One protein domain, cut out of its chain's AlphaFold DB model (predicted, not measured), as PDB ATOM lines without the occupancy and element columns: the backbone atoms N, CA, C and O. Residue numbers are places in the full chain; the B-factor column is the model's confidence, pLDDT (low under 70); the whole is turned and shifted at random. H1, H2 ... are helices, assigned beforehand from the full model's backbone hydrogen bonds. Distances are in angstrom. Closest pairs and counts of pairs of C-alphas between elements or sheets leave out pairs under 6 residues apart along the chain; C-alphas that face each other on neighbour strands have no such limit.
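AT A GLANCE: This is residues 7 to 76 of the 77 residues of an uncharacterized protein of Treponema primitia (strain ATCC BAA-887 / DSM 12427 / ZAS-2) (UniProt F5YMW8). Two helices about perpendicular to each other, H3 and H4, make a small head at one end, where residues 60 to 63 of H4 meet residues 49 to 53 of H3, and a long arm sticks out from it: residues 7 to 45 stand free, with H1 alone at the far end and the short H2 on the way. The arm makes the length, and H1 and H2 touch no helix. The printed part has 70 residues with four named helices in the order H1, H2, H3, H4 and no named strand; the class is all helix. It is extended, with a radius of gyration of the C-alphas of 20.7 A and spans of 62 by 29 by 23 A.

HOW THE PARTS SIT: Begin at H1, residues 7 to 19; it is apart from H2, residues 30 to 33. Further on, H2 is apart from H3, residues 43 to 56. Look next at H4, residues 60 to 74: residues 49 to 53 of H3 alone touch residues 60 to 63 of H4 alone. Their closest C-alphas, of Leu 49 and Pro 60, are 5.9 A apart. Their lines are about perpendicular, at 81 degrees. In H1, H3 and H4 every O i to N i+4 pair is within hydrogen-bond range; H2 is too short for such a pair, and its 1 pair of O i and N i+3 is not within range.

IN THESE COORDINATES: Find C-alpha 7 at (163.029, 185.500, 226.219); from there H1 runs 18.3 A to Thr 19. H2 goes from Pro 30 to Thr 33. H3 starts at C-alpha 43, (144.059, 178.800, 194.074), and runs 19.9 A to Thr 56. H4 runs 21.4 A from Pro 60 to C-alpha 74 at (141.225, 181.315, 168.176).

THE WHOLE: The C-alphas of Glu 7 and Arg 76, the two farthest apart, are 64.8 A apart. The printed part has no cut. The link from H3 to H4 is tight, and those from H1 to H2 and from H2 to H3 are short. Look for pLDDT under 70 at residue 25, residues 27 to 39 and residue 76; the mean of the printed part is 80.7.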
ATOM      1  N   GLU A   7     162.730 186.892 225.868       83.06
ATOM      2  CA  GLU A   7     163.029 185.500 226.219       83.06
ATOM      3  C   GLU A   7     162.647 184.541 225.083       83.06
ATOM      4  O   GLU A   7     163.478 183.759 224.628       83.06
ATOM      5  N   GLU A   8     161.439 184.679 224.532       82.88
ATOM      6  CA  GLU A   8     160.984 183.881 223.386       82.88
ATOM      7  C   GLU A   8     161.840 184.125 222.131       82.88
ATOM      8  O   GLU A   8     162.098 183.200 221.357       82.88
ATOM      9  N   ALA A   9     162.318 185.358 221.934       83.88
ATOM     10  CA  ALA A   9     163.214 185.688 220.830       83.88
ATOM     11  C   ALA A   9     164.586 185.020 220.986       83.88
ATOM     12  O   ALA A   9     165.141 184.528 220.002       83.88
ATOM     13  N   TYR A  10     165.111 184.967 222.211       88.25
ATOM     14  CA  TYR A  10     166.380 184.309 222.505       88.25
ATOM     15  C   TYR A  10     166.289 182.789 222.334       88.25
ATOM     16  O   TYR A  10     167.156 182.187 221.702       88.25
ATOM     17  N   GLU A  11     165.218 182.166 222.831       86.56
ATOM     18  CA  GLU A  11     164.988 180.728 222.648       86.56
ATOM     19  C   GLU A  11     164.864 180.355 221.166       86.56
ATOM     20  O   GLU A  11     165.406 179.336 220.724       86.56
ATOM     21  N   LEU A  12     164.186 181.194 220.376       83.81
ATOM     22  CA  LEU A  12     164.054 180.993 218.937       83.81
ATOM     23  C   LEU A  12     165.404 181.120 218.218       83.81
ATOM     24  O   LEU A  12     165.706 180.301 217.348       83.81
ATOM     25  N   ASP A  13     166.216 182.112 218.581       84.50
ATOM     26  CA  ASP A  13     167.552 182.306 218.008       84.50
ATOM     27  C   ASP A  13     168.488 181.137 218.348       84.50
ATOM     28  O   ASP A  13     169.166 180.591 217.471       84.50
ATOM     29  N   GLU A  14     168.462 180.668 219.598       85.19
ATOM     30  CA  GLU A  14     169.245 179.514 220.037       85.19
ATOM     31  C   GLU A  14     168.818 178.230 219.303       85.19
ATOM     32  O   GLU A  14     169.668 177.445 218.863       85.19
ATOM     33  N   LEU A  15     167.510 178.025 219.117       85.06
ATOM     34  CA  LEU A  15     166.972 176.892 218.367       85.06
ATOM     35  C   LEU A  15     167.409 176.937 216.900       85.06
ATOM     36  O   LEU A  15     167.892 175.930 216.370       85.06
ATOM     37  N   LEU A  16     167.259 178.086 216.240       81.69
ATOM     38  CA  LEU A  16     167.629 178.253 214.836       81.69
ATOM     39  C   LEU A  16     169.135 178.094 214.641       81.69
ATOM     40  O   LEU A  16     169.552 177.395 213.721       81.69
ATOM     41  N   THR A  17     169.958 178.628 215.537       79.81
ATOM     42  CA  THR A  17     171.419 178.497 215.449       79.81
ATOM     43  C   THR A  17     171.878 177.045 215.599       79.81
ATOM     44  O   THR A  17     172.806 176.617 214.918       79.81
ATOM     45  N   LYS A  18     171.215 176.247 216.447       81.38
ATOM     46  CA  LYS A  18     171.564 174.828 216.651       81.38
ATOM     47  C   LYS A  18     171.036 173.890 215.565       81.38
ATOM     48  O   LYS A  18     171.599 172.815 215.375       81.38
ATOM     49  N   THR A  19     169.931 174.246 214.908       77.62
ATOM     50  CA  THR A  19     169.211 173.343 213.988       77.62
ATOM     51  C   THR A  19     169.347 173.721 212.517       77.62
ATOM     52  O   THR A  19     169.014 172.903 211.655       77.62
ATOM     53  N   THR A  20     169.846 174.921 212.207       76.56
ATOM     54  CA  THR A  20     170.043 175.339 210.816       76.56
ATOM     55  C   THR A  20     171.211 174.564 210.203       76.56
ATOM     56  O   THR A  20     172.323 174.617 210.728       76.56
ATOM     57  N   PRO A  21     170.996 173.845 209.089       75.44
ATOM     58  CA  PRO A  21     172.071 173.140 208.405       75.44
ATOM     59  C   PRO A  21     173.078 174.128 207.801       75.44
ATOM     60  O   PRO A  21     172.694 175.174 207.274       75.44
ATOM     61  N   GLU A  22     174.365 173.775 207.836       75.38
ATOM     62  CA  GLU A  22     175.413 174.556 207.178       75.38
ATOM     63  C   GLU A  22     175.143 174.630 205.668       75.38
ATOM     64  O   GLU A  22     175.013 173.613 204.982       75.38
ATOM     65  N   VAL A  23     175.023 175.851 205.146       71.75
ATOM     66  CA  VAL A  23     174.813 176.081 203.716       71.75
ATOM     67  C   VAL A  23     176.168 176.032 203.025       71.75
ATOM     68  O   VAL A  23     177.021 176.874 203.289       71.75
ATOM     69  N   ASP A  24     176.357 175.079 202.114       74.81
ATOM     70  CA  ASP A  24     177.546 175.024 201.265       74.81
ATOM     71  C   ASP A  24     177.529 176.200 200.263       74.81
ATOM     72  O   ASP A  24     176.702 176.214 199.344       74.81
ATOM     73  N   PRO A  25     178.436 177.190 200.392       68.00
ATOM     74  CA  PRO A  25     178.454 178.359 199.518       68.00
ATOM     75  C   PRO A  25     178.930 178.034 198.092       68.00
ATOM     76  O   PRO A  25     178.760 178.856 197.188       68.00
ATOM     77  N   SER A  26     179.530 176.858 197.868       71.31
ATOM     78  CA  SER A  26     179.931 176.388 196.538       71.31
ATOM     79  C   SER A  26     178.746 175.857 195.725       71.31
ATOM     80  O   SER A  26     178.762 175.894 194.489       71.31
ATOM     81  N   VAL A  27     177.674 175.441 196.407       69.75
ATOM     82  CA  VAL A  27     176.428 174.991 195.791       69.75
ATOM     83  C   VAL A  27     175.534 176.206 195.569       69.75
ATOM     84  O   VAL A  27     174.851 176.693 196.468       69.75
ATOM     85  N   LYS A  28     175.497 176.709 194.330       60.72
ATOM     86  CA  LYS A  28     174.495 177.710 193.936       60.72
ATOM     87  C   LYS A  28     173.106 177.093 194.088       60.72
ATOM     88  O   LYS A  28     172.692 176.277 193.265       60.72
ATOM     89  N   GLY A  29     172.399 177.482 195.148       59.47
ATOM     90  CA  GLY A  29     171.047 177.005 195.413       59.47
ATOM     91  C   GLY A  29     170.119 177.270 194.219       59.47
ATOM     92  O   GLY A  29     170.282 178.278 193.521       59.47
ATOM     93  N   PRO A  30     169.116 176.406 193.976       56.31
ATOM     94  CA  PRO A  30     168.218 176.519 192.822       56.31
ATOM     95  C   PRO A  30     167.512 177.884 192.736       56.31
ATOM     96  O   PRO A  30     167.207 178.351 191.638       56.31
ATOM     97  N   PHE A  31     167.341 178.556 193.881       54.12
ATOM     98  CA  PHE A  31     166.747 179.888 194.013       54.12
ATOM     99  C   PHE A  31     167.655 181.050 193.576       54.12
ATOM    100  O   PHE A  31     167.145 182.107 193.213       54.12
ATOM    101  N   ILE A  32     168.984 180.887 193.593       54.56
ATOM    102  CA  ILE A  32     169.928 181.949 193.196       54.56
ATOM    103  C   ILE A  32     170.104 181.960 191.672       54.56
ATOM    104  O   ILE A  32     170.234 183.020 191.061       54.56
ATOM    105  N   THR A  33     170.079 180.782 191.044       54.50
ATOM    106  CA  THR A  33     170.362 180.622 189.609       54.50
ATOM    107  C   THR A  33     169.164 180.972 188.725       54.50
ATOM    108  O   THR A  33     169.345 181.450 187.609       54.50
ATOM    109  N   HIS A  34     167.941 180.799 189.233       51.91
ATOM    110  CA  HIS A  34     166.707 181.128 188.524       51.91
ATOM    111  C   HIS A  34     165.930 182.181 189.304       51.91
ATOM    112  O   HIS A  34     164.881 181.912 189.881       51.91
ATOM    113  N   ARG A  35     166.398 183.431 189.240       49.34
ATOM    114  CA  ARG A  35     165.614 184.621 189.621       49.34
ATOM    115  C   ARG A  35     164.452 184.877 188.641       49.34
ATOM    116  O   ARG A  35     164.045 186.016 188.431       49.34
ATOM    117  N   ASN A  36     163.967 183.829 187.978       50.69
ATOM    118  CA  ASN A  36     162.866 183.888 187.042       50.69
ATOM    119  C   ASN A  36     161.591 183.977 187.868       50.69
ATOM    120  O   ASN A  36     161.314 183.104 188.686       50.69
ATOM    121  N   MET A  37     160.888 185.089 187.673       52.50
ATOM    122  CA  MET A  37     159.578 185.437 188.213       52.50
ATOM    123  C   MET A  37     158.787 184.221 188.707       52.50
ATOM    124  O   MET A  37     158.224 183.474 187.906       52.50
ATOM    125  N   MET A  38     158.714 184.044 190.028       57.38
ATOM    126  CA  MET A  38     157.689 183.184 190.607       57.38
ATOM    127  C   MET A  38     156.339 183.826 190.298       57.38
ATOM    128  O   MET A  38     155.945 184.812 190.920       57.38
ATOM    129  N   VAL A  39     155.659 183.299 189.284       64.88
ATOM    130  CA  VAL A  39     154.270 183.642 189.006       64.88
ATOM    131  C   VAL A  39     153.430 182.796 189.947       64.88
ATOM    132  O   VAL A  39     153.315 181.582 189.780       64.88
ATOM    133  N   PHE A  40     152.884 183.439 190.972       72.12
ATOM    134  CA  PHE A  40     151.905 182.803 191.838       72.12
ATOM    135  C   PHE A  40     150.595 182.660 191.067       72.12
ATOM    136  O   PHE A  40     150.047 183.643 190.569       72.12
ATOM    137  N   LEU A  41     150.117 181.424 190.955       78.50
ATOM    138  CA  LEU A  41     148.781 181.139 190.453       78.50
ATOM    139  C   LEU A  41     147.771 181.353 191.576       78.50
ATOM    140  O   LEU A  41     148.044 181.035 192.737       78.50
ATOM    141  N   ASP A  42     146.590 181.852 191.227       89.00
ATOM    142  CA  ASP A  42     145.472 181.837 192.157       89.00
ATOM    143  C   ASP A  42     145.068 180.378 192.488       89.00
ATOM    144  O   ASP A  42     145.349 179.450 191.715       89.00
ATOM    145  N   PRO A  43     144.400 180.149 193.633       88.25
ATOM    146  CA  PRO A  43     144.059 178.800 194.074       88.25
ATOM    147  C   PRO A  43     143.211 178.003 193.075       88.25
ATOM    148  O   PRO A  43     143.384 176.788 192.970       88.25
ATOM    149  N   LEU A  44     142.314 178.658 192.330       90.50
ATOM    150  CA  LEU A  44     141.432 177.984 191.380       90.50
ATOM    151  C   LEU A  44     142.225 177.491 190.166       90.50
ATOM    152  O   LEU A  44     142.088 176.331 189.772       90.50
ATOM    153  N   SER A  45     143.105 178.334 189.622       90.12
ATOM    154  CA  SER A  45     144.007 177.954 188.529       90.12
ATOM    155  C   SER A  45     144.922 176.789 188.918       90.12
ATOM    156  O   SER A  45     145.088 175.840 188.148       90.12
ATOM    157  N   ALA A  46     145.462 176.799 190.141       89.25
ATOM    158  CA  ALA A  46     146.292 175.704 190.648       89.25
ATOM    159  C   ALA A  46     145.507 174.384 190.787       89.25
ATOM    160  O   ALA A  46     145.985 173.317 190.379       89.25
ATOM    161  N   GLN A  47     144.281 174.443 191.318       92.62
ATOM    162  CA  GLN A  47     143.401 173.276 191.433       92.62
ATOM    163  C   GLN A  47     143.023 172.712 190.061       92.62
ATOM    164  O   GLN A  47     143.052 171.496 189.870       92.62
ATOM    165  N   TYR A  48     142.734 173.579 189.088       92.88
ATOM    166  CA  TYR A  48     142.433 173.170 187.719       92.88
ATOM    167  C   TYR A  48     143.596 172.402 187.082       92.88
ATOM    168  O   TYR A  48     143.395 171.299 186.564       92.88
ATOM    169  N   LEU A  49     144.817 172.945 187.155       91.62
ATOM    170  CA  LEU A  49     146.006 172.282 186.610       91.62
ATOM    171  C   LEU A  49     146.261 170.937 187.295       91.62
ATOM    172  O   LEU A  49     146.562 169.956 186.620       91.62
ATOM    173  N   THR A  50     146.064 170.866 188.613       91.81
ATOM    174  CA  THR A  50     146.201 169.617 189.376       91.81
ATOM    175  C   THR A  50     145.182 168.571 188.921       91.81
ATOM    176  O   THR A  50     145.549 167.435 188.623       91.81
ATOM    177  N   ALA A  51     143.907 168.948 188.795       93.19
ATOM    178  CA  ALA A  51     142.855 168.050 188.323       93.19
ATOM    179  C   ALA A  51     143.120 167.561 186.888       93.19
ATOM    180  O   ALA A  51     142.950 166.378 186.584       93.19
ATOM    181  N   LYS A  52     143.587 168.453 186.005       93.38
ATOM    182  CA  LYS A  52     143.957 168.101 184.630       93.38
ATOM    183  C   LYS A  52     145.154 167.170 184.574       93.38
ATOM    184  O   LYS A  52     145.102 166.200 183.821       93.38
ATOM    185  N   MET A  53     146.184 167.411 185.375       93.94
ATOM    186  CA  MET A  53     147.352 166.537 185.472       93.94
ATOM    187  C   MET A  53     146.943 165.121 185.890       93.94
ATOM    188  O   MET A  53     147.343 164.152 185.248       93.94
ATOM    189  N   LEU A  54     146.070 164.991 186.895       92.19
ATOM    190  CA  LEU A  54     145.553 163.690 187.335       92.19
ATOM    191  C   LEU A  54     144.744 162.974 186.244       92.19
ATOM    192  O   LEU A  54     144.868 161.763 186.078       92.19
ATOM    193  N   ALA A  55     143.939 163.716 185.480       94.12
ATOM    194  CA  ALA A  55     143.097 163.146 184.430       94.12
ATOM    195  C   ALA A  55     143.870 162.765 183.155       94.12
ATOM    196  O   ALA A  55     143.528 161.791 182.490       94.12
ATOM    197  N   THR A  56     144.890 163.543 182.789       90.50
ATOM    198  CA  THR A  56     145.573 163.444 181.484       90.50
ATOM    199  C   THR A  56     146.964 162.825 181.569       90.50
ATOM    200  O   THR A  56     147.520 162.453 180.539       90.50
ATOM    201  N   LYS A  57     147.528 162.705 182.780       91.06
ATOM    202  CA  LYS A  57     148.930 162.331 183.031       91.06
ATOM    203  C   LYS A  57     149.947 163.255 182.345       91.06
ATOM    204  O   LYS A  57     151.114 162.892 182.234       91.06
ATOM    205  N   GLN A  58     149.511 164.429 181.898       89.81
ATOM    206  CA  GLN A  58     150.375 165.470 181.357       89.81
ATOM    207  C   GLN A  58     150.906 166.332 182.499       89.81
ATOM    208  O   GLN A  58     150.204 166.592 183.479       89.81
ATOM    209  N   SER A  59     152.133 166.813 182.359       91.19
ATOM    210  CA  SER A  59     152.691 167.816 183.257       91.19
ATOM    211  C   SER A  59     151.923 169.146 183.146       91.19
ATOM    212  O   SER A  59     151.370 169.462 182.087       91.19
ATOM    213  N   PRO A  60     151.919 169.986 184.200       86.75
ATOM    214  CA  PRO A  60     151.295 171.310 184.146       86.75
ATOM    215  C   PRO A  60     151.785 172.166 182.967       86.75
ATOM    216  O   PRO A  60     150.995 172.871 182.347       86.75
ATOM    217  N   THR A  61     153.067 172.061 182.609       89.25
ATOM    218  CA  THR A  61     153.663 172.790 181.479       89.25
ATOM    219  C   THR A  61     153.076 172.370 180.134       89.25
ATOM    220  O   THR A  61     152.816 173.223 179.283       89.25
ATOM    221  N   GLU A  62     152.847 171.074 179.928       89.88
ATOM    222  CA  GLU A  62     152.220 170.559 178.705       89.88
ATOM    223  C   GLU A  62     150.769 171.032 178.602       89.88
ATOM    224  O   GLU A  62     150.354 171.516 177.550       89.88
ATOM    225  N   ILE A  63     150.034 170.999 179.718       92.50
ATOM    226  CA  ILE A  63     148.651 171.487 179.790       92.50
ATOM    227  C   ILE A  63     148.583 172.974 179.420       92.50
ATOM    228  O   ILE A  63     147.780 173.366 178.573       92.50
ATOM    229  N   ILE A  64     149.450 173.803 180.011       91.56
ATOM    230  CA  ILE A  64     149.519 175.239 179.706       91.56
ATOM    231  C   ILE A  64     149.893 175.459 178.236       91.56
ATOM    232  O   ILE A  64     149.291 176.297 177.569       91.56
ATOM    233  N   SER A  65     150.846 174.691 177.705       91.81
ATOM    234  CA  SER A  65     151.268 174.803 176.304       91.81
ATOM    235  C   SER A  65     150.115 174.532 175.338       91.81
ATOM    236  O   SER A  65     149.933 175.274 174.371       91.81
ATOM    237  N   ASP A  66     149.305 173.509 175.611       92.88
ATOM    238  CA  ASP A  66     148.131 173.188 174.801       92.88
ATOM    239  C   ASP A  66     147.051 174.271 174.901       92.88
ATOM    240  O   ASP A  66     146.449 174.626 173.886       92.88
ATOM    241  N   MET A  67     146.828 174.835 176.093       92.38
ATOM    242  CA  MET A  67     145.904 175.959 176.282       92.38
ATOM    243  C   MET A  67     146.344 177.182 175.473       92.38
ATOM    244  O   MET A  67     145.554 177.717 174.699       92.38
ATOM    245  N   VAL A  68     147.616 177.572 175.577       92.94
ATOM    246  CA  VAL A  68     148.169 178.717 174.837       92.94
ATOM    247  C   VAL A  68     148.056 178.502 173.329       92.94
ATOM    248  O   VAL A  68     147.638 179.408 172.612       92.94
ATOM    249  N   ARG A  69     148.363 177.300 172.827       93.19
ATOM    250  CA  ARG A  69     148.220 176.985 171.396       93.19
ATOM    251  C   ARG A  69     146.778 177.128 170.908       93.19
ATOM    252  O   ARG A  69     146.576 177.624 169.802       93.19
ATOM    253  N   ARG A  70     145.790 176.714 171.710       92.31
ATOM    254  CA  ARG A  70     144.363 176.863 171.374       92.31
ATOM    255  C   ARG A  70     143.942 178.329 171.341       92.31
ATOM    256  O   ARG A  70     143.342 178.744 170.359       92.31
ATOM    257  N   GLU A  71     144.320 179.115 172.344       91.88
ATOM    258  CA  GLU A  71     144.033 180.558 172.379       91.88
ATOM    259  C   GLU A  71     144.661 181.297 171.191       91.88
ATOM    260  O   GLU A  71     144.012 182.102 170.520       91.88
ATOM    261  N   MET A  72     145.913 180.969 170.855       89.62
ATOM    262  CA  MET A  72     146.580 181.532 169.678       89.62
ATOM    263  C   MET A  72     145.877 181.174 168.368       89.62
ATOM    264  O   MET A  72     145.914 181.970 167.432       89.62
ATOM    265  N   ALA A  73     145.277 179.986 168.273       90.56
ATOM    266  CA  ALA A  73     144.509 179.586 167.101       90.56
ATOM    267  C   ALA A  73     143.196 180.375 166.997       90.56
ATOM    268  O   ALA A  73     142.882 180.864 165.918       90.56
ATOM    269  N   LEU A  74     142.487 180.564 168.115       89.38
ATOM    270  CA  LEU A  74     141.225 181.315 168.176       89.38
ATOM    271  C   LEU A  74     141.395 182.810 167.875       89.38
ATOM    272  O   LEU A  74     140.493 183.432 167.335       89.38
ATOM    273  N   THR A  75     142.551 183.389 168.206       82.38
ATOM    274  CA  THR A  75     142.812 184.831 168.012       82.38
ATOM    275  C   THR A  75     143.273 185.171 166.582       82.38
ATOM    276  O   THR A  75     143.516 186.334 166.270       82.38
ATOM    277  N   ARG A  76     143.484 184.172 165.716       67.69
ATOM    278  CA  ARG A  76     143.972 184.366 164.336       67.69
ATOM    279  C   ARG A  76     142.861 184.399 163.279       67.69
ATOM    280  O   ARG A  76     143.185 184.649 162.119       67.69
TER     281      ARG A  76